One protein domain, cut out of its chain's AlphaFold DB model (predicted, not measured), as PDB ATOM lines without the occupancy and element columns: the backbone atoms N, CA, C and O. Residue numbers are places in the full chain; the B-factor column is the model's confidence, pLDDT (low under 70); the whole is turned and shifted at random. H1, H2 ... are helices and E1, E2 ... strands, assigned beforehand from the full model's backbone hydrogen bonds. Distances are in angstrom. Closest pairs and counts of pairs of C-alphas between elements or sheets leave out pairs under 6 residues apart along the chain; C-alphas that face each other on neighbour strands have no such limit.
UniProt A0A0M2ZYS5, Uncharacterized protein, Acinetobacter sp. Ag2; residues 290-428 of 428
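Overview. This is residues 290 to 428 of the 428 residues of an uncharacterized protein of Acinetobacter sp. Ag2 (UniProt A0A0M2ZYS5). A strongly twisted sheet of four strands curls round the short helix H1, and from this end the helices H3 and H4 run away side by side in opposite ways, with H2 crossing the last part of H4 at the far end. The printed part has 139 residues, with four named helices and four named strands in the order E1, E2, H1, H2, H3, E3, E4, H4. The sheet's order is E1, E2, E3, E4, all antiparallel, and the class is mixed, helices and strands. The whole is compact, with a radius of gyration of the C-alphas of 16.1 A, yet elongated in outline, 53 by 29 by 26 A.

Along the chain. E1, residues 290 to 295, begins at C-alpha 290 (31.848, -5.169, -67.107) and is 16.7 A long. E2, residues 298 to 305, measures 22.1 A. H1, residues 320 to 329, is 14.1 A long, and H2, residues 349 to 359, is 15.4 A long. H3, residues 361 to 375, measures 20.7 A from C-alpha 361 at (40.846, -4.094, -38.986). E3, residues 383 to 389, and E4, residues 394 to 400, are each 19.1 A long. H4, residues 408 to 427, runs 28.4 A to C-alpha 427 at (48.500, -9.611, -26.611).

Arrangement. E1 and E2 form a hairpin, with N 293 and O 300 at 3.0 A. E2 and E3 are antiparallel neighbours, with N 303 and O 386 at 2.9 A. E3 and E4 form the second hairpin, with N 387 and O 396 at 2.8 A; these three N and O pairs are within hydrogen-bond range. H1 is on one face of the sheet, making two layers, a helix layer and a sheet layer; the C-alphas of Val 326 and Ile 385 in E3, the closest of these two elements, are 6.6 A apart. H3 touches H1 with residues 371 to 375 alone, closest at the C-alphas of Cys 324 and Cys 375, 5.7 A, at a steep tilt of 47 degrees. H3 and H4 touch at a shallow tilt of 11 degrees, opposite ways, closest at the C-alphas of Ile 372 and Trp 408, 5.6 A. H4 touches H2 with residues 419 to 426 alone, closest at the C-alphas of Ala 353 and Asp 422, 4.7 A, at a steep tilt of 60 degrees. With 1 of these 3 helix pairs at a shallow tilt, the helix packing is only just mostly crossed. H2 and H3 meet only through their link. In H1, H2, H3 and H4 every O i to N i+4 pair is within hydrogen-bond range.

Size, cuts and confidence. The C-alphas of Ile 308 and Lys 428, the two farthest apart, are 53.0 A apart. The printed part has no cut. The links from E2 to H1, 14 residues, and from H1 to H2, 19 residues, are long. The mean pLDDT of the printed part is 73.7; 40 residues are under 70, among them residues 312 to 317, 332 to 347 and 389 to 396.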
ATOM      1  N   THR A 290      30.597  -5.288 -67.848       69.81
ATOM      2  CA  THR A 290      31.848  -5.169 -67.107       69.81
ATOM      3  C   THR A 290      31.769  -4.017 -66.119       69.81
ATOM      4  O   THR A 290      31.058  -3.032 -66.324       69.81
ATOM      5  N   GLY A 291      32.481  -4.164 -65.012       71.38
ATOM      6  CA  GLY A 291      32.611  -3.145 -63.982       71.38
ATOM      7  C   GLY A 291      33.860  -3.391 -63.152       71.38
ATOM      8  O   GLY A 291      34.678  -4.257 -63.472       71.38
ATOM      9  N   SER A 292      33.991  -2.653 -62.056       72.06
ATOM     10  CA  SER A 292      35.082  -2.859 -61.113       72.06
ATOM     11  C   SER A 292      34.680  -2.503 -59.693       72.06
ATOM     12  O   SER A 292      33.923  -1.552 -59.489       72.06
ATOM     13  N   VAL A 293      35.252  -3.211 -58.723       72.00
ATOM     14  CA  VAL A 293      35.145  -2.877 -57.301       72.00
ATOM     15  C   VAL A 293      36.520  -2.859 -56.644       72.00
ATOM     16  O   VAL A 293      37.457  -3.498 -57.122       72.00
ATOM     17  N   THR A 294      36.642  -2.133 -55.534       70.38
ATOM     18  CA  THR A 294      37.823  -2.185 -54.673       70.38
ATOM     19  C   THR A 294      37.422  -2.664 -53.286       70.38
ATOM     20  O   THR A 294      36.601  -2.024 -52.631       70.38
ATOM     21  N   VAL A 295      38.009  -3.774 -52.839       67.62
ATOM     22  CA  VAL A 295      37.816  -4.335 -51.493       67.62
ATOM     23  C   VAL A 295      39.187  -4.451 -50.841       67.62
ATOM     24  O   VAL A 295      40.101  -4.994 -51.446       67.62
ATOM     25  N   ASP A 296      39.356  -3.884 -49.643       67.06
ATOM     26  CA  ASP A 296      40.642  -3.866 -48.918       67.06
ATOM     27  C   ASP A 296      41.836  -3.407 -49.786       67.06
ATOM     28  O   ASP A 296      42.871  -4.062 -49.866       67.06
ATOM     29  N   ASN A 297      41.670  -2.297 -50.518       66.06
ATOM     30  CA  ASN A 297      42.647  -1.757 -51.480       66.06
ATOM     31  C   ASN A 297      43.029  -2.687 -52.652       66.06
ATOM     32  O   ASN A 297      43.934  -2.352 -53.414       66.06
ATOM     33  N   HIS A 298      42.329  -3.808 -52.846       65.31
ATOM     34  CA  HIS A 298      42.507  -4.700 -53.992       65.31
ATOM     35  C   HIS A 298      41.460  -4.402 -55.061       65.31
ATOM     36  O   HIS A 298      40.277  -4.247 -54.763       65.31
ATOM     37  N   TYR A 299      41.911  -4.285 -56.310       75.38
ATOM     38  CA  TYR A 299      41.069  -3.962 -57.457       75.38
ATOM     39  C   TYR A 299      40.595  -5.235 -58.161       75.38
ATOM     40  O   TYR A 299      41.413  -6.033 -58.617       75.38
ATOM     41  N   TYR A 300      39.278  -5.378 -58.302       70.81
ATOM     42  CA  TYR A 300      38.635  -6.528 -58.929       70.81
ATOM     43  C   TYR A 300      37.850  -6.085 -60.168       70.81
ATOM     44  O   TYR A 300      36.765  -5.503 -60.029       70.81
ATOM     45  N   PRO A 301      38.357  -6.348 -61.386       76.50
ATOM     46  CA  PRO A 301      37.523  -6.415 -62.576       76.50
ATOM     47  C   PRO A 301      36.401  -7.435 -62.386       76.50
ATOM     48  O   PRO A 301      36.632  -8.538 -61.888       76.50
ATOM     49  N   ILE A 302      35.194  -7.079 -62.815       77.25
ATOM     50  CA  ILE A 302      34.045  -7.981 -62.756       77.25
ATOM     51  C   ILE A 302      33.374  -8.112 -64.115       77.25
ATOM     52  O   ILE A 302      33.232  -7.134 -64.853       77.25
ATOM     53  N   GLU A 303      32.888  -9.314 -64.394       78.38
ATOM     54  CA  GLU A 303      31.852  -9.564 -65.389       78.38
ATOM     55  C   GLU A 303      30.572  -9.963 -64.657       78.38
ATOM     56  O   GLU A 303      30.613 -10.757 -63.718       78.38
ATOM     57  N   TYR A 304      29.424  -9.426 -65.066       77.75
ATOM     58  CA  TYR A 304      28.162  -9.759 -64.410       77.75
ATOM     59  C   TYR A 304      26.978  -9.862 -65.371       77.75
ATOM     60  O   TYR A 304      26.939  -9.252 -66.447       77.75
ATOM     61  N   ARG A 305      25.988 -10.649 -64.943       78.81
ATOM     62  CA  ARG A 305      24.654 -10.756 -65.547       78.81
ATOM     63  C   ARG A 305      23.613 -10.700 -64.437       78.81
ATOM     64  O   ARG A 305      23.798 -11.323 -63.399       78.81
ATOM     65  N   ALA A 306      22.538  -9.954 -64.644       75.12
ATOM     66  CA  ALA A 306      21.515  -9.722 -63.630       75.12
ATOM     67  C   ALA A 306      20.107  -9.720 -64.252       75.12
ATOM     68  O   ALA A 306      19.981  -9.595 -65.474       75.12
ATOM     69  N   PRO A 307      19.034  -9.837 -63.448       75.56
ATOM     70  CA  PRO A 307      17.672  -9.628 -63.929       75.56
ATOM     71  C   PRO A 307      17.498  -8.255 -64.590       75.56
ATOM     72  O   PRO A 307      18.043  -7.258 -64.117       75.56
ATOM     73  N   ILE A 308      16.682  -8.184 -65.650       64.81
ATOM     74  CA  ILE A 308      16.494  -6.955 -66.444       64.81
ATOM     75  C   ILE A 308      16.017  -5.754 -65.607       64.81
ATOM     76  O   ILE A 308      16.352  -4.617 -65.914       64.81
ATOM     77  N   ALA A 309      15.298  -6.012 -64.510       71.69
ATOM     78  CA  ALA A 309      14.826  -4.994 -63.572       71.69
ATOM     79  C   ALA A 309      15.957  -4.237 -62.849       71.69
ATOM     80  O   ALA A 309      15.716  -3.166 -62.300       71.69
ATOM     81  N   LEU A 310      17.180  -4.776 -62.847       71.94
ATOM     82  CA  LEU A 310      18.357  -4.119 -62.277       71.94
ATOM     83  C   LEU A 310      19.080  -3.206 -63.285       71.94
ATOM     84  O   LEU A 310      20.073  -2.573 -62.921       71.94
ATOM     85  N   TYR A 311      18.562  -3.097 -64.516       71.56
ATOM     86  CA  TYR A 311      19.045  -2.208 -65.573       71.56
ATOM     87  C   TYR A 311      18.049  -1.068 -65.858       71.56
ATOM     88  O   TYR A 311      16.839  -1.268 -65.735       71.56
ATOM     89  N   PRO A 312      18.518   0.110 -66.318       55.62
ATOM     90  CA  PRO A 312      19.909   0.480 -66.609       55.62
ATOM     91  C   PRO A 312      20.718   0.889 -65.363       55.62
ATOM     92  O   PRO A 312      20.162   1.320 -64.355       55.62
ATOM     93  N   ASN A 313      22.050   0.779 -65.453       59.69
ATOM     94  CA  ASN A 313      22.963   1.272 -64.417       59.69
ATOM     95  C   ASN A 313      22.790   2.790 -64.212       59.69
ATOM     96  O   ASN A 313      22.597   3.517 -65.193       59.69
ATOM     97  N   PRO A 314      22.930   3.301 -62.974       57.91
ATOM     98  CA  PRO A 314      23.060   4.735 -62.757       57.91
ATOM     99  C   PRO A 314      24.301   5.264 -63.487       57.91
ATOM    100  O   PRO A 314      25.330   4.592 -63.545       57.91
ATOM    101  N   SER A 315      24.234   6.494 -64.007       46.44
ATOM    102  CA  SER A 315      25.279   7.106 -64.848       46.44
ATOM    103  C   SER A 315      26.687   7.146 -64.224       46.44
ATOM    104  O   SER A 315      27.643   7.410 -64.942       46.44
ATOM    105  N   ASN A 316      26.815   6.868 -62.919       53.75
ATOM    106  CA  ASN A 316      28.055   6.907 -62.139       53.75
ATOM    107  C   ASN A 316      28.295   5.645 -61.272       53.75
ATOM    108  O   ASN A 316      28.857   5.762 -60.183       53.75
ATOM    109  N   GLY A 317      27.878   4.443 -61.687       65.38
ATOM    110  CA  GLY A 317      28.273   3.222 -60.968       65.38
ATOM    111  C   GLY A 317      27.403   1.992 -61.209       65.38
ATOM    112  O   GLY A 317      26.514   1.987 -62.056       65.38
ATOM    113  N   LEU A 318      27.672   0.932 -60.444       72.38
ATOM    114  CA  LEU A 318      26.834  -0.268 -60.413       72.38
ATOM    115  C   LEU A 318      25.515   0.022 -59.686       72.38
ATOM    116  O   LEU A 318      25.484   0.791 -58.722       72.38
ATOM    117  N   ASN A 319      24.433  -0.637 -60.109       84.06
ATOM    118  CA  ASN A 319      23.221  -0.732 -59.296       84.06
ATOM    119  C   ASN A 319      23.593  -1.233 -57.886       84.06
ATOM    120  O   ASN A 319      24.426  -2.128 -57.746       84.06
ATOM    121  N   SER A 320      22.984  -0.671 -56.840       83.19
ATOM    122  CA  SER A 320      23.336  -0.991 -55.452       83.19
ATOM    123  C   SER A 320      23.188  -2.474 -55.087       83.19
ATOM    124  O   SER A 320      23.870  -2.943 -54.183       83.19
ATOM    125  N   ASP A 321      22.318  -3.214 -55.770       85.00
ATOM    126  CA  ASP A 321      22.073  -4.640 -55.523       85.00
ATOM    127  C   ASP A 321      23.182  -5.479 -56.164       85.00
ATOM    128  O   ASP A 321      23.720  -6.400 -55.552       85.00
ATOM    129  N   ILE A 322      23.606  -5.070 -57.363       82.50
ATOM    130  CA  ILE A 322      24.765  -5.631 -58.059       82.50
ATOM    131  C   ILE A 322      26.042  -5.322 -57.271       82.50
ATOM    132  O   ILE A 322      26.880  -6.197 -57.106       82.50
ATOM    133  N   LEU A 323      26.175  -4.114 -56.716       84.38
ATOM    134  CA  LEU A 323      27.309  -3.743 -55.869       84.38
ATOM    135  C   LEU A 323      27.382  -4.602 -54.597       84.38
ATOM    136  O   LEU A 323      28.461  -5.067 -54.242       84.38
ATOM    137  N   CYS A 324      26.247  -4.862 -53.942       86.81
ATOM    138  CA  CYS A 324      26.159  -5.779 -52.802       86.81
ATOM    139  C   CYS A 324      26.609  -7.203 -53.165       86.81
ATOM    140  O   CYS A 324      27.395  -7.808 -52.437       86.81
ATOM    141  N   ALA A 325      26.138  -7.712 -54.306       86.25
ATOM    142  CA  ALA A 325      26.526  -9.010 -54.846       86.25
ATOM    143  C   ALA A 325      28.021  -9.103 -55.141       86.25
ATOM    144  O   ALA A 325      28.697 -10.043 -54.737       86.25
ATOM    145  N   VAL A 326      28.560  -8.074 -55.773       80.00
ATOM    146  CA  VAL A 326      29.976  -7.984 -56.112       80.00
ATOM    147  C   VAL A 326      30.857  -7.887 -54.869       80.00
ATOM    148  O   VAL A 326      31.857  -8.594 -54.786       80.00
ATOM    149  N   ASN A 327      30.491  -7.057 -53.890       85.38
ATOM    150  CA  ASN A 327      31.238  -6.929 -52.637       85.38
ATOM    151  C   ASN A 327      31.323  -8.263 -51.896       85.38
ATOM    152  O   ASN A 327      32.355  -8.562 -51.304       85.38
ATOM    153  N   TYR A 328      30.255  -9.063 -51.939       85.12
ATOM    154  CA  TYR A 328      30.251 -10.393 -51.345       85.12
ATOM    155  C   TYR A 328      31.130 -11.364 -52.141       85.12
ATOM    156  O   TYR A 328      31.939 -12.079 -51.557       85.12
ATOM    157  N   ALA A 329      31.032 -11.350 -53.474       79.31
ATOM    158  CA  ALA A 329      31.844 -12.186 -54.359       79.31
ATOM    159  C   ALA A 329      33.347 -11.913 -54.216       79.31
ATOM    160  O   ALA A 329      34.150 -12.842 -54.245       79.31
ATOM    161  N   ALA A 330      33.728 -10.647 -54.038       74.44
ATOM    162  CA  ALA A 330      35.117 -10.225 -53.880       74.44
ATOM    163  C   ALA A 330      35.780 -10.761 -52.596       74.44
ATOM    164  O   ALA A 330      37.002 -10.831 -52.532       74.44
ATOM    165  N   LEU A 331      34.999 -11.193 -51.596       75.56
ATOM    166  CA  LEU A 331      35.521 -11.909 -50.422       75.56
ATOM    167  C   LEU A 331      35.939 -13.357 -50.749       75.56
ATOM    168  O   LEU A 331      36.655 -13.981 -49.964       75.56
ATOM    169  N   GLY A 332      35.508 -13.888 -51.899       64.19
ATOM    170  CA  GLY A 332      35.808 -15.238 -52.367       64.19
ATOM    171  C   GLY A 332      35.144 -16.355 -51.542       64.19
ATOM    172  O   GLY A 332      34.376 -16.102 -50.612       64.19
ATOM    173  N   PRO A 333      35.443 -17.632 -51.850       53.88
ATOM    174  CA  PRO A 333      34.891 -18.793 -51.149       53.88
ATOM    175  C   PRO A 333      35.549 -19.033 -49.781       53.88
ATOM    176  O   PRO A 333      35.110 -19.895 -49.027       53.88
ATOM    177  N   HIS A 334      36.599 -18.280 -49.447       54.69
ATOM    178  CA  HIS A 334      37.406 -18.449 -48.240       54.69
ATOM    179  C   HIS A 334      37.060 -17.421 -47.162       54.69
ATOM    180  O   HIS A 334      37.950 -16.938 -46.460       54.69
ATOM    181  N   TYR A 335      35.771 -17.095 -46.988       60.19
ATOM    182  CA  TYR A 335      35.365 -16.121 -45.969       60.19
ATOM    183  C   TYR A 335      35.804 -16.539 -44.541       60.19
ATOM    184  O   TYR A 335      35.952 -15.699 -43.656       60.19
ATOM    185  N   GLU A 336      36.069 -17.834 -44.328       46.50
ATOM    186  CA  GLU A 336      36.631 -18.440 -43.107       46.50
ATOM    187  C   GLU A 336      38.007 -17.864 -42.722       46.50
ATOM    188  O   GLU A 336      38.324 -17.752 -41.541       46.50
ATOM    189  N   TYR A 337      38.783 -17.382 -43.697       53.19
ATOM    190  CA  TYR A 337      40.142 -16.862 -43.504       53.19
ATOM    191  C   TYR A 337      40.262 -15.350 -43.731       53.19
ATOM    192  O   TYR A 337      41.373 -14.849 -43.894       53.19
ATOM    193  N   LEU A 338      39.149 -14.603 -43.731       63.56
ATOM    194  CA  LEU A 338      39.172 -13.150 -43.939       63.56
ATOM    195  C   LEU A 338      40.034 -12.455 -42.884       63.56
ATOM    196  O   LEU A 338      39.622 -12.308 -41.730       63.56
ATOM    197  N   LYS A 339      41.214 -12.003 -43.297       65.44
ATOM    198  CA  LYS A 339      42.075 -11.089 -42.553       65.44
ATOM    199  C   LYS A 339      42.438  -9.923 -43.472       65.44
ATOM    200  O   LYS A 339      42.623 -10.153 -44.665       65.44
ATOM    201  N   PRO A 340      42.569  -8.695 -42.945       64.25
ATOM    202  CA  PRO A 340      43.051  -7.578 -43.742       64.25
ATOM    203  C   PRO A 340      44.467  -7.859 -44.263       64.25
ATOM    204  O   PRO A 340      45.321  -8.353 -43.510       64.25
ATOM    205  N   ASN A 341      44.738  -7.513 -45.520       59.66
ATOM    206  CA  ASN A 341      46.024  -7.744 -46.178       59.66
ATOM    207  C   ASN A 341      47.097  -6.749 -45.700       59.66
ATOM    208  O   ASN A 341      47.518  -5.836 -46.403       59.66
ATOM    209  N   GLY A 342      47.596  -6.956 -44.481       51.53
ATOM    210  CA  GLY A 342      48.784  -6.291 -43.946       51.53
ATOM    211  C   GLY A 342      50.060  -7.075 -44.247       51.53
ATOM    212  O   GLY A 342      50.702  -7.591 -43.331       51.53
ATOM    213  N   LEU A 343      50.434  -7.219 -45.521       45.66
ATOM    214  CA  LEU A 343      51.699  -7.857 -45.902       45.66
ATOM    215  C   LEU A 343      52.882  -6.924 -45.601       45.66
ATOM    216  O   LEU A 343      53.345  -6.183 -46.463       45.66
ATOM    217  N   VAL A 344      53.422  -6.994 -44.382       46.44
ATOM    218  CA  VAL A 344      54.788  -6.519 -44.110       46.44
ATOM    219  C   VAL A 344      55.730  -7.715 -44.233       46.44
ATOM    220  O   VAL A 344      55.831  -8.542 -43.324       46.44
ATOM    221  N   SER A 345      56.395  -7.827 -45.383       42.25
ATOM    222  CA  SER A 345      57.429  -8.836 -45.644       42.25
ATOM    223  C   SER A 345      58.481  -8.855 -44.524       42.25
ATOM    224  O   SER A 345      58.991  -7.806 -44.130       42.25
ATOM    225  N   GLY A 346      58.783 -10.042 -43.987       47.91
ATOM    226  CA  GLY A 346      59.784 -10.234 -42.927       47.91
ATOM    227  C   GLY A 346      59.314  -9.951 -41.493       47.91
ATOM    228  O   GLY A 346      60.129 -10.024 -40.574       47.91
ATOM    229  N   SER A 347      58.030  -9.644 -41.270       59.22
ATOM    230  CA  SER A 347      57.471  -9.460 -39.921       59.22
ATOM    231  C   SER A 347      57.064 -10.788 -39.271       59.22
ATOM    232  O   SER A 347      56.640 -11.728 -39.944       59.22
ATOM    233  N   THR A 348      57.190 -10.879 -37.942       71.69
ATOM    234  CA  THR A 348      56.669 -12.030 -37.192       71.69
ATOM    235  C   THR A 348      55.143 -12.020 -37.206       71.69
ATOM    236  O   THR A 348      54.509 -10.969 -37.304       71.69
ATOM    237  N   GLU A 349      54.537 -13.194 -37.052       70.31
ATOM    238  CA  GLU A 349      53.082 -13.355 -37.025       70.31
ATOM    239  C   GLU A 349      52.400 -12.470 -35.961       70.31
ATOM    240  O   GLU A 349      51.397 -11.820 -36.251       70.31
ATOM    241  N   LYS A 350      53.022 -12.322 -34.783       77.62
ATOM    242  CA  LYS A 350      52.605 -11.373 -33.736       77.62
ATOM    243  C   LYS A 350      52.677  -9.910 -34.185       77.62
ATOM    244  O   LYS A 350      51.733  -9.151 -33.973       77.62
ATOM    245  N   ALA A 351      53.779  -9.494 -34.814       75.06
ATOM    246  CA  ALA A 351      53.944  -8.115 -35.282       75.06
ATOM    247  C   ALA A 351      52.909  -7.754 -36.361       75.06
ATOM    248  O   ALA A 351      52.347  -6.657 -36.336       75.06
ATOM    249  N   ARG A 352      52.605  -8.701 -37.256       74.44
ATOM    250  CA  ARG A 352      51.550  -8.576 -38.268       74.44
ATOM    251  C   ARG A 352      50.168  -8.432 -37.634       74.44
ATOM    252  O   ARG A 352      49.454  -7.491 -37.971       74.44
ATOM    253  N   ALA A 353      49.820  -9.299 -36.682       78.19
ATOM    254  CA  ALA A 353      48.547  -9.229 -35.964       78.19
ATOM    255  C   ALA A 353      48.372  -7.878 -35.246       78.19
ATOM    256  O   ALA A 353      47.361  -7.200 -35.426       78.19
ATOM    257  N   CYS A 354      49.403  -7.404 -34.538       82.69
ATOM    258  CA  CYS A 354      49.377  -6.088 -33.898       82.69
ATOM    259  C   CYS A 354      49.229  -4.922 -34.883       82.69
ATOM    260  O   CYS A 354      48.542  -3.943 -34.580       82.69
ATOM    261  N   SER A 355      49.879  -4.996 -36.049       81.62
ATOM    262  CA  SER A 355      49.735  -3.982 -37.095       81.62
ATOM    263  C   SER A 355      48.308  -3.964 -37.636       81.62
ATOM    264  O   SER A 355      47.689  -2.900 -37.700       81.62
ATOM    265  N   ASN A 356      47.755  -5.137 -37.955       80.75
ATOM    266  CA  ASN A 356      46.396  -5.274 -38.464       80.75
ATOM    267  C   ASN A 356      45.363  -4.713 -37.486       80.75
ATOM    268  O   ASN A 356      44.501  -3.947 -37.915       80.75
ATOM    269  N   VAL A 357      45.469  -5.031 -36.187       85.06
ATOM    270  CA  VAL A 357      44.525  -4.556 -35.149       85.06
ATOM    271  C   VAL A 357      44.492  -3.032 -35.090       85.06
ATOM    272  O   VAL A 357      43.427  -2.444 -34.929       85.06
ATOM    273  N   LYS A 358      45.643  -2.378 -35.277       83.88
ATOM    274  CA  LYS A 358      45.753  -0.914 -35.210       83.88
ATOM    275  C   LYS A 358      45.338  -0.195 -36.491       83.88
ATOM    276  O   LYS A 358      44.849   0.925 -36.400       83.88
ATOM    277  N   SER A 359      45.590  -0.783 -37.660       79.12
ATOM    278  CA  SER A 359      45.554  -0.046 -38.936       79.12
ATOM    279  C   SER A 359      44.528  -0.557 -39.944       79.12
ATOM    280  O   SER A 359      43.883   0.256 -40.601       79.12
ATOM    281  N   ASN A 360      44.325  -1.872 -40.043       79.62
ATOM    282  CA  ASN A 360      43.582  -2.463 -41.158       79.62
ATOM    283  C   ASN A 360      42.203  -2.995 -40.733       79.62
ATOM    284  O   ASN A 360      41.218  -2.828 -41.453       79.62
ATOM    285  N   TRP A 361      42.102  -3.569 -39.528       84.69
ATOM    286  CA  TRP A 361      40.846  -4.094 -38.986       84.69
ATOM    287  C   TRP A 361      39.721  -3.049 -38.888       84.69
ATOM    288  O   TRP A 361      38.609  -3.382 -39.294       84.69
ATOM    289  N   PRO A 362      39.945  -1.794 -38.442       87.25
ATOM    290  CA  PRO A 362      38.869  -0.801 -38.368       87.25
ATOM    291  C   PRO A 362      38.203  -0.513 -39.722       87.25
ATOM    292  O   PRO A 362      36.976  -0.502 -39.824       87.25
ATOM    293  N   SER A 363      39.001  -0.332 -40.778       82.62
ATOM    294  CA  SER A 363      38.502  -0.073 -42.135       82.62
ATOM    295  C   SER A 363      37.763  -1.281 -42.706       82.62
ATOM    296  O   SER A 363      36.696  -1.131 -43.301       82.62
ATOM    297  N   PHE A 364      38.295  -2.484 -42.478       82.75
ATOM    298  CA  PHE A 364      37.691  -3.722 -42.956       82.75
ATOM    299  C   PHE A 364      36.370  -4.039 -42.230       82.75
ATOM    300  O   PHE A 364      35.376  -4.373 -42.871       82.75
ATOM    301  N   ILE A 365      36.303  -3.822 -40.912       86.00
ATOM    302  CA  ILE A 365      35.060  -3.930 -40.130       86.00
ATOM    303  C   ILE A 365      34.007  -2.947 -40.636       86.00
ATOM    304  O   ILE A 365      32.863  -3.343 -40.856       86.00
ATOM    305  N   ASN A 366      34.391  -1.694 -40.884       87.00
ATOM    306  CA  ASN A 366      33.472  -0.691 -41.410       87.00
ATOM    307  C   ASN A 366      32.945  -1.079 -42.806       87.00
ATOM    308  O   ASN A 366      31.754  -0.941 -43.078       87.00
ATOM    309  N   PHE A 367      33.794  -1.624 -43.686       86.56
ATOM    310  CA  PHE A 367      33.364  -2.141 -44.990       86.56
ATOM    311  C   PHE A 367      32.283  -3.228 -44.854       86.56
ATOM    312  O   PHE A 367      31.246  -3.145 -45.517       86.56
ATOM    313  N   ILE A 368      32.484  -4.210 -43.971       86.25
ATOM    314  CA  ILE A 368      31.507  -5.286 -43.747       86.25
ATOM    315  C   ILE A 368      30.210  -4.739 -43.136       86.25
ATOM    316  O   ILE A 368      29.126  -5.065 -43.615       86.25
ATOM    317  N   GLN A 369      30.299  -3.862 -42.133       88.00
ATOM    318  CA  GLN A 369      29.125  -3.261 -41.490       88.00
ATOM    319  C   GLN A 369      28.283  -2.432 -42.465       88.00
ATOM    320  O   GLN A 369      27.062  -2.581 -42.500       88.00
ATOM    321  N   ASN A 370      28.927  -1.632 -43.319       87.56
ATOM    322  CA  ASN A 370      28.230  -0.871 -44.354       87.56
ATOM    323  C   ASN A 370      27.511  -1.789 -45.350       87.56
ATOM    324  O   ASN A 370      26.397  -1.482 -45.773       87.56
ATOM    325  N   ASN A 371      28.105  -2.928 -45.713       87.56
ATOM    326  CA  ASN A 371      27.434  -3.903 -46.570       87.56
ATOM    327  C   ASN A 371      26.258  -4.583 -45.857       87.56
ATOM    328  O   ASN A 371      25.193  -4.692 -46.450       87.56
ATOM    329  N   ILE A 372      26.373  -4.949 -44.577       85.69
ATOM    330  CA  ILE A 372      25.230  -5.479 -43.809       85.69
ATOM    331  C   ILE A 372      24.058  -4.493 -43.853       85.69
ATOM    332  O   ILE A 372      22.957  -4.862 -44.260       85.69
ATOM    333  N   SER A 373      24.296  -3.224 -43.509       86.00
ATOM    334  CA  SER A 373      23.238  -2.209 -43.469       86.00
ATOM    335  C   SER A 373      22.574  -1.980 -44.830       86.00
ATOM    336  O   SER A 373      21.361  -1.792 -44.891       86.00
ATOM    337  N   ASN A 374      23.348  -2.028 -45.917       83.31
ATOM    338  CA  ASN A 374      22.857  -1.719 -47.260       83.31
ATOM    339  C   ASN A 374      22.323  -2.937 -48.031       83.31
ATOM    340  O   ASN A 374      21.579  -2.758 -48.997       83.31
ATOM    341  N   CYS A 375      22.696  -4.159 -47.638       84.88
ATOM    342  CA  CYS A 375      22.474  -5.368 -48.432       84.88
ATOM    343  C   CYS A 375      21.557  -6.404 -47.768       84.88
ATOM    344  O   CYS A 375      20.960  -7.201 -48.483       84.88
ATOM    345  N   GLN A 376      21.402  -6.407 -46.435       74.81
ATOM    346  CA  GLN A 376      20.755  -7.516 -45.706       74.81
ATOM    347  C   GLN A 376      19.291  -7.808 -46.090       74.81
ATOM    348  O   GLN A 376      18.831  -8.928 -45.909       74.81
ATOM    349  N   ASN A 377      18.559  -6.820 -46.618       74.62
ATOM    350  CA  ASN A 377      17.126  -6.940 -46.928       74.62
ATOM    351  C   ASN A 377      16.837  -7.055 -48.433       74.62
ATOM    352  O   ASN A 377      15.697  -6.874 -48.859       74.62
ATOM    353  N   LYS A 378      17.865  -7.283 -49.251       79.75
ATOM    354  CA  LYS A 378      17.745  -7.302 -50.711       79.75
ATOM    355  C   LYS A 378      17.699  -8.729 -51.241       79.75
ATOM    356  O   LYS A 378      18.269  -9.642 -50.651       79.75
ATOM    357  N   SER A 379      17.026  -8.903 -52.376       78.12
ATOM    358  CA  SER A 379      17.058 -10.153 -53.133       78.12
ATOM    359  C   SER A 379      18.164 -10.085 -54.177       78.12
ATOM    360  O   SER A 379      18.282  -9.095 -54.895       78.12
ATOM    361  N   PHE A 380      18.948 -11.155 -54.272       81.50
ATOM    362  CA  PHE A 380      20.060 -11.270 -55.219       81.50
ATOM    363  C   PHE A 380      19.842 -12.399 -56.232       81.50
ATOM    364  O   PHE A 380      20.767 -12.788 -56.938       81.50
ATOM    365  N   GLU A 381      18.615 -12.922 -56.301       80.12
ATOM    366  CA  GLU A 381      18.242 -14.032 -57.175       80.12
ATOM    367  C   GLU A 381      18.578 -13.734 -58.641       80.12
ATOM    368  O   GLU A 381      18.165 -12.718 -59.207       80.12
ATOM    369  N   GLY A 382      19.320 -14.646 -59.267       73.31
ATOM    370  CA  GLY A 382      19.677 -14.561 -60.678       73.31
ATOM    371  C   GLY A 382      20.806 -13.577 -60.988       73.31
ATOM    372  O   GLY A 382      21.082 -13.338 -62.166       73.31
ATOM    373  N   ILE A 383      21.477 -13.013 -59.975       83.00
ATOM    374  CA  ILE A 383      22.689 -12.213 -60.181       83.00
ATOM    375  C   ILE A 383      23.889 -13.156 -60.301       83.00
ATOM    376  O   ILE A 383      24.311 -13.781 -59.333       83.00
ATOM    377  N   TYR A 384      24.462 -13.233 -61.495       83.00
ATOM    378  CA  TYR A 384      25.726 -13.903 -61.772       83.00
ATOM    379  C   TYR A 384      26.879 -12.904 -61.728       83.00
ATOM    380  O   TYR A 384      26.838 -11.891 -62.428       83.00
ATOM    381  N   ILE A 385      27.919 -13.229 -60.962       82.62
ATOM    382  CA  ILE A 385      29.167 -12.476 -60.849       82.62
ATOM    383  C   ILE A 385      30.339 -13.389 -61.205       82.62
ATOM    384  O   ILE A 385      30.449 -14.497 -60.690       82.62
ATOM    385  N   ASN A 386      31.248 -12.885 -62.029       79.50
ATOM    386  CA  ASN A 386      32.598 -13.397 -62.207       79.50
ATOM    387  C   ASN A 386      33.575 -12.292 -61.789       79.50
ATOM    388  O   ASN A 386      33.745 -11.309 -62.508       79.50
ATOM    389  N   ALA A 387      34.162 -12.423 -60.604       75.56
ATOM    390  CA  ALA A 387      35.151 -11.496 -60.072       75.56
ATOM    391  C   ALA A 387      36.557 -12.028 -60.350       75.56
ATOM    392  O   ALA A 387      36.881 -13.162 -59.999       75.56
ATOM    393  N   ILE A 388      37.393 -11.206 -60.975       70.88
ATOM    394  CA  ILE A 388      38.759 -11.567 -61.344       70.88
ATOM    395  C   ILE A 388      39.700 -10.776 -60.441       70.88
ATOM    396  O   ILE A 388      39.682  -9.553 -60.448       70.88
ATOM    397  N   ASP A 389      40.539 -11.456 -59.670       65.62
ATOM    398  CA  ASP A 389      41.685 -10.840 -59.011       65.62
ATOM    399  C   ASP A 389      42.880 -10.890 -59.967       65.62
ATOM    400  O   ASP A 389      43.592 -11.893 -60.074       65.62
ATOM    401  N   ALA A 390      43.097  -9.789 -60.684       52.06
ATOM    402  CA  ALA A 390      44.198  -9.669 -61.634       52.06
ATOM    403  C   ALA A 390      45.585  -9.704 -60.958       52.06
ATOM    404  O   ALA A 390      46.579  -9.961 -61.635       52.06
ATOM    405  N   SER A 391      45.656  -9.461 -59.645       52.50
ATOM    406  CA  SER A 391      46.910  -9.440 -58.879       52.50
ATOM    407  C   SER A 391      47.329 -10.842 -58.438       52.50
ATOM    408  O   SER A 391      48.522 -11.126 -58.368       52.50
ATOM    409  N   ASN A 392      46.354 -11.724 -58.186       49.75
ATOM    410  CA  ASN A 392      46.571 -13.077 -57.663       49.75
ATOM    411  C   ASN A 392      46.186 -14.204 -58.644       49.75
ATOM    412  O   ASN A 392      46.177 -15.368 -58.255       49.75
ATOM    413  N   LEU A 393      45.879 -13.879 -59.911       50.88
ATOM    414  CA  LEU A 393      45.472 -14.841 -60.954       50.88
ATOM    415  C   LEU A 393      44.296 -15.741 -60.528       50.88
ATOM    416  O   LEU A 393      44.197 -16.898 -60.939       50.88
ATOM    417  N   TYR A 394      43.401 -15.206 -59.699       54.34
ATOM    418  CA  TYR A 394      42.272 -15.928 -59.127       54.34
ATOM    419  C   TYR A 394      40.964 -15.417 -59.735       54.34
ATOM    420  O   TYR A 394      40.760 -14.211 -59.836       54.34
ATOM    421  N   SER A 395      40.065 -16.314 -60.141       62.69
ATOM    422  CA  SER A 395      38.722 -15.950 -60.609       62.69
ATOM    423  C   SER A 395      37.669 -16.645 -59.762       62.69
ATOM    424  O   SER A 395      37.672 -17.873 -59.662       62.69
ATOM    425  N   TYR A 396      36.748 -15.872 -59.199       66.44
ATOM    426  CA  TYR A 396      35.600 -16.378 -58.464       66.44
ATOM    427  C   TYR A 396      34.324 -16.120 -59.257       66.44
ATOM    428  O   TYR A 396      33.928 -14.977 -59.472       66.44
ATOM    429  N   SER A 397      33.676 -17.199 -59.687       75.69
ATOM    430  CA  SER A 397      32.402 -17.155 -60.398       75.69
ATOM    431  C   SER A 397      31.294 -17.730 -59.530       75.69
ATOM    432  O   SER A 397      31.414 -18.841 -59.016       75.69
ATOM    433  N   THR A 398      30.196 -16.997 -59.391       70.81
ATOM    434  CA  THR A 398      29.044 -17.417 -58.598       70.81
ATOM    435  C   THR A 398      27.752 -16.865 -59.185       70.81
ATOM    436  O   THR A 398      27.726 -15.760 -59.726       70.81
ATOM    437  N   THR A 399      26.668 -17.627 -59.070       79.06
ATOM    438  CA  THR A 399      25.313 -17.110 -59.279       79.06
ATOM    439  C   THR A 399      24.621 -17.095 -57.934       79.06
ATOM    440  O   THR A 399      24.472 -18.142 -57.299       79.06
ATOM    441  N   TYR A 400      24.197 -15.914 -57.506       79.75
ATOM    442  CA  TYR A 400      23.381 -15.766 -56.319       79.75
ATOM    443  C   TYR A 400      21.982 -16.272 -56.611       79.75
ATOM    444  O   TYR A 400      21.328 -15.890 -57.583       79.75
ATOM    445  N   THR A 401      21.566 -17.191 -55.760       69.00
ATOM    446  CA  THR A 401      20.248 -17.805 -55.797       69.00
ATOM    447  C   THR A 401      19.731 -17.899 -54.372       69.00
ATOM    448  O   THR A 401      20.490 -17.725 -53.417       69.00
ATOM    449  N   LEU A 402      18.463 -18.237 -54.194       58.28
ATOM    450  CA  LEU A 402      17.905 -18.566 -52.885       58.28
ATOM    451  C   LEU A 402      18.676 -19.711 -52.195       58.28
ATOM    452  O   LEU A 402      18.723 -19.752 -50.970       58.28
ATOM    453  N   GLN A 403      19.302 -20.612 -52.964       50.72
ATOM    454  CA  GLN A 403      20.118 -21.734 -52.477       50.72
ATOM    455  C   GLN A 403      21.603 -21.378 -52.282       50.72
ATOM    456  O   GLN A 403      22.327 -22.103 -51.606       50.72
ATOM    457  N   ASN A 404      22.059 -20.257 -52.844       63.94
ATOM    458  CA  ASN A 404      23.395 -19.693 -52.657       63.94
ATOM    459  C   ASN A 404      23.258 -18.204 -52.298       63.94
ATOM    460  O   ASN A 404      23.557 -17.337 -53.132       63.94
ATOM    461  N   PRO A 405      22.699 -17.896 -51.113       77.75
ATOM    462  CA  PRO A 405      22.387 -16.532 -50.746       77.75
ATOM    463  C   PRO A 405      23.645 -15.777 -50.327       77.75
ATOM    464  O   PRO A 405      24.649 -16.339 -49.889       77.75
ATOM    465  N   ILE A 406      23.544 -14.458 -50.392       83.69
ATOM    466  CA  ILE A 406      24.496 -13.561 -49.750       83.69
ATOM    467  C   ILE A 406      24.186 -13.533 -48.257       83.69
ATOM    468  O   ILE A 406      23.149 -13.014 -47.849       83.69
ATOM    469  N   ASP A 407      25.099 -14.051 -47.439       82.06
ATOM    470  CA  ASP A 407      24.967 -14.035 -45.982       82.06
ATOM    471  C   ASP A 407      26.031 -13.140 -45.336       82.06
ATOM    472  O   ASP A 407      27.099 -13.581 -44.897       82.06
ATOM    473  N   TRP A 408      25.732 -11.842 -45.277       82.81
ATOM    474  CA  TRP A 408      26.587 -10.860 -44.610       82.81
ATOM    475  C   TRP A 408      26.653 -11.052 -43.086       82.81
ATOM    476  O   TRP A 408      27.624 -10.625 -42.460       82.81
ATOM    477  N   ILE A 409      25.670 -11.725 -42.475       79.19
ATOM    478  CA  ILE A 409      25.675 -12.018 -41.035       79.19
ATOM    479  C   ILE A 409      26.704 -13.112 -40.736       79.19
ATOM    480  O   ILE A 409      27.472 -12.982 -39.779       79.19
ATOM    481  N   LYS A 410      26.773 -14.160 -41.566       80.75
ATOM    482  CA  LYS A 410      27.818 -15.193 -41.495       80.75
ATOM    483  C   LYS A 410      29.207 -14.584 -41.633       80.75
ATOM    484  O   LYS A 410      30.070 -14.852 -40.797       80.75
ATOM    485  N   VAL A 411      29.395 -13.698 -42.613       82.00
ATOM    486  CA  VAL A 411      30.653 -12.956 -42.786       82.00
ATOM    487  C   VAL A 411      30.972 -12.130 -41.538       82.00
ATOM    488  O   VAL A 411      32.093 -12.190 -41.046       82.00
ATOM    489  N   SER A 412      29.992 -11.429 -40.958       83.06
ATOM    490  CA  SER A 412      30.187 -10.648 -39.728       83.06
ATOM    491  C   SER A 412      30.632 -11.489 -38.531       83.06
ATOM    492  O   SER A 412      31.455 -11.030 -37.742       83.06
ATOM    493  N   LYS A 413      30.075 -12.693 -38.358       81.19
ATOM    494  CA  LYS A 413      30.462 -13.595 -37.263       81.19
ATOM    495  C   LYS A 413      31.891 -14.087 -37.445       81.19
ATOM    496  O   LYS A 413      32.683 -14.033 -36.508       81.19
ATOM    497  N   GLN A 414      32.236 -14.505 -38.660       79.88
ATOM    498  CA  GLN A 414      33.588 -14.957 -38.970       79.88
ATOM    499  C   GLN A 414      34.619 -13.831 -38.821       79.88
ATOM    500  O   GLN A 414      35.712 -14.039 -38.300       79.88
ATOM    501  N   LEU A 415      34.238 -12.609 -39.196       83.44
ATOM    502  CA  LEU A 415      35.043 -11.410 -39.007       83.44
ATOM    503  C   LEU A 415      35.396 -11.177 -37.530       83.44
ATOM    504  O   LEU A 415      36.538 -10.850 -37.221       83.44
ATOM    505  N   GLN A 416      34.438 -11.367 -36.617       82.50
ATOM    506  CA  GLN A 416      34.668 -11.231 -35.173       82.50
ATOM    507  C   GLN A 416      35.649 -12.285 -34.652       82.50
ATOM    508  O   GLN A 416      36.546 -11.945 -33.883       82.50
ATOM    509  N   VAL A 417      35.517 -13.536 -35.107       81.31
ATOM    510  CA  VAL A 417      36.447 -14.627 -34.763       81.31
ATOM    511  C   VAL A 417      37.868 -14.288 -35.222       81.31
ATOM    512  O   VAL A 417      38.814 -14.368 -34.437       81.31
ATOM    513  N   ASN A 418      38.021 -13.846 -36.469       81.38
ATOM    514  CA  ASN A 418      39.329 -13.536 -37.049       81.38
ATOM    515  C   ASN A 418      39.964 -12.284 -36.420       81.38
ATOM    516  O   ASN A 418      41.172 -12.268 -36.178       81.38
ATOM    517  N   TYR A 419      39.159 -11.266 -36.095       86.38
ATOM    518  CA  TYR A 419      39.612 -10.087 -35.357       86.38
ATOM    519  C   TYR A 419      40.103 -10.459 -33.955       86.38
ATOM    520  O   TYR A 419      41.207 -10.072 -33.570       86.38
ATOM    521  N   GLN A 420      39.323 -11.249 -33.209       84.81
ATOM    522  CA  GLN A 420      39.701 -11.670 -31.859       84.81
ATOM    523  C   GLN A 420      40.978 -12.518 -31.875       84.81
ATOM    524  O   GLN A 420      41.843 -12.331 -31.025       84.81
ATOM    525  N   SER A 421      41.148 -13.373 -32.888       82.25
ATOM    526  CA  SER A 421      42.385 -14.132 -33.096       82.25
ATOM    527  C   SER A 421      43.617 -13.222 -33.228       82.25
ATOM    528  O   SER A 421      44.639 -13.491 -32.595       82.25
ATOM    529  N   ASP A 422      43.529 -12.126 -33.990       83.12
ATOM    530  CA  ASP A 422      44.633 -11.166 -34.125       83.12
ATOM    531  C   ASP A 422      44.849 -10.338 -32.839       83.12
ATOM    532  O   ASP A 422      45.992 -10.027 -32.497       83.12
ATOM    533  N   VAL A 423      43.787 -10.010 -32.092       85.88
ATOM    534  CA  VAL A 423      43.888  -9.350 -30.775       85.88
ATOM    535  C   VAL A 423      44.624 -10.243 -29.776       85.88
ATOM    536  O   VAL A 423      45.582  -9.801 -29.140       85.88
ATOM    537  N   ASP A 424      44.225 -11.509 -29.670       85.12
ATOM    538  CA  ASP A 424      44.831 -12.478 -28.755       85.12
ATOM    539  C   ASP A 424      46.300 -12.721 -29.100       85.12
ATOM    540  O   ASP A 424      47.159 -12.767 -28.218       85.12
ATOM    541  N   LEU A 425      46.600 -12.834 -30.393       81.31
ATOM    542  CA  LEU A 425      47.957 -13.005 -30.892       81.31
ATOM    543  C   LEU A 425      48.821 -11.752 -30.693       81.31
ATOM    544  O   LEU A 425      50.021 -11.884 -30.483       81.31
ATOM    545  N   CYS A 426      48.241 -10.550 -30.741       83.56
ATOM    546  CA  CYS A 426      48.967  -9.323 -30.427       83.56
ATOM    547  C   CYS A 426      49.290  -9.201 -28.925       83.56
ATOM    548  O   CYS A 426      50.341  -8.666 -28.557       83.56
ATOM    549  N   ASN A 427      48.394  -9.701 -28.068       83.38
ATOM    550  CA  ASN A 427      48.500  -9.611 -26.611       83.38
ATOM    551  C   ASN A 427      49.405 -10.686 -25.980       83.38
ATOM    552  O   ASN A 427      49.983 -10.430 -24.924       83.38
ATOM    553  N   LYS A 428      49.531 -11.865 -26.602       74.31
ATOM    554  CA  LYS A 428      50.562 -12.876 -26.286       74.31
ATOM    555  C   LYS A 428      51.909 -12.377 -26.751       74.31
ATOM    556  O   LYS A 428      52.907 -12.346 -26.000       74.31
TER     557      LYS A 428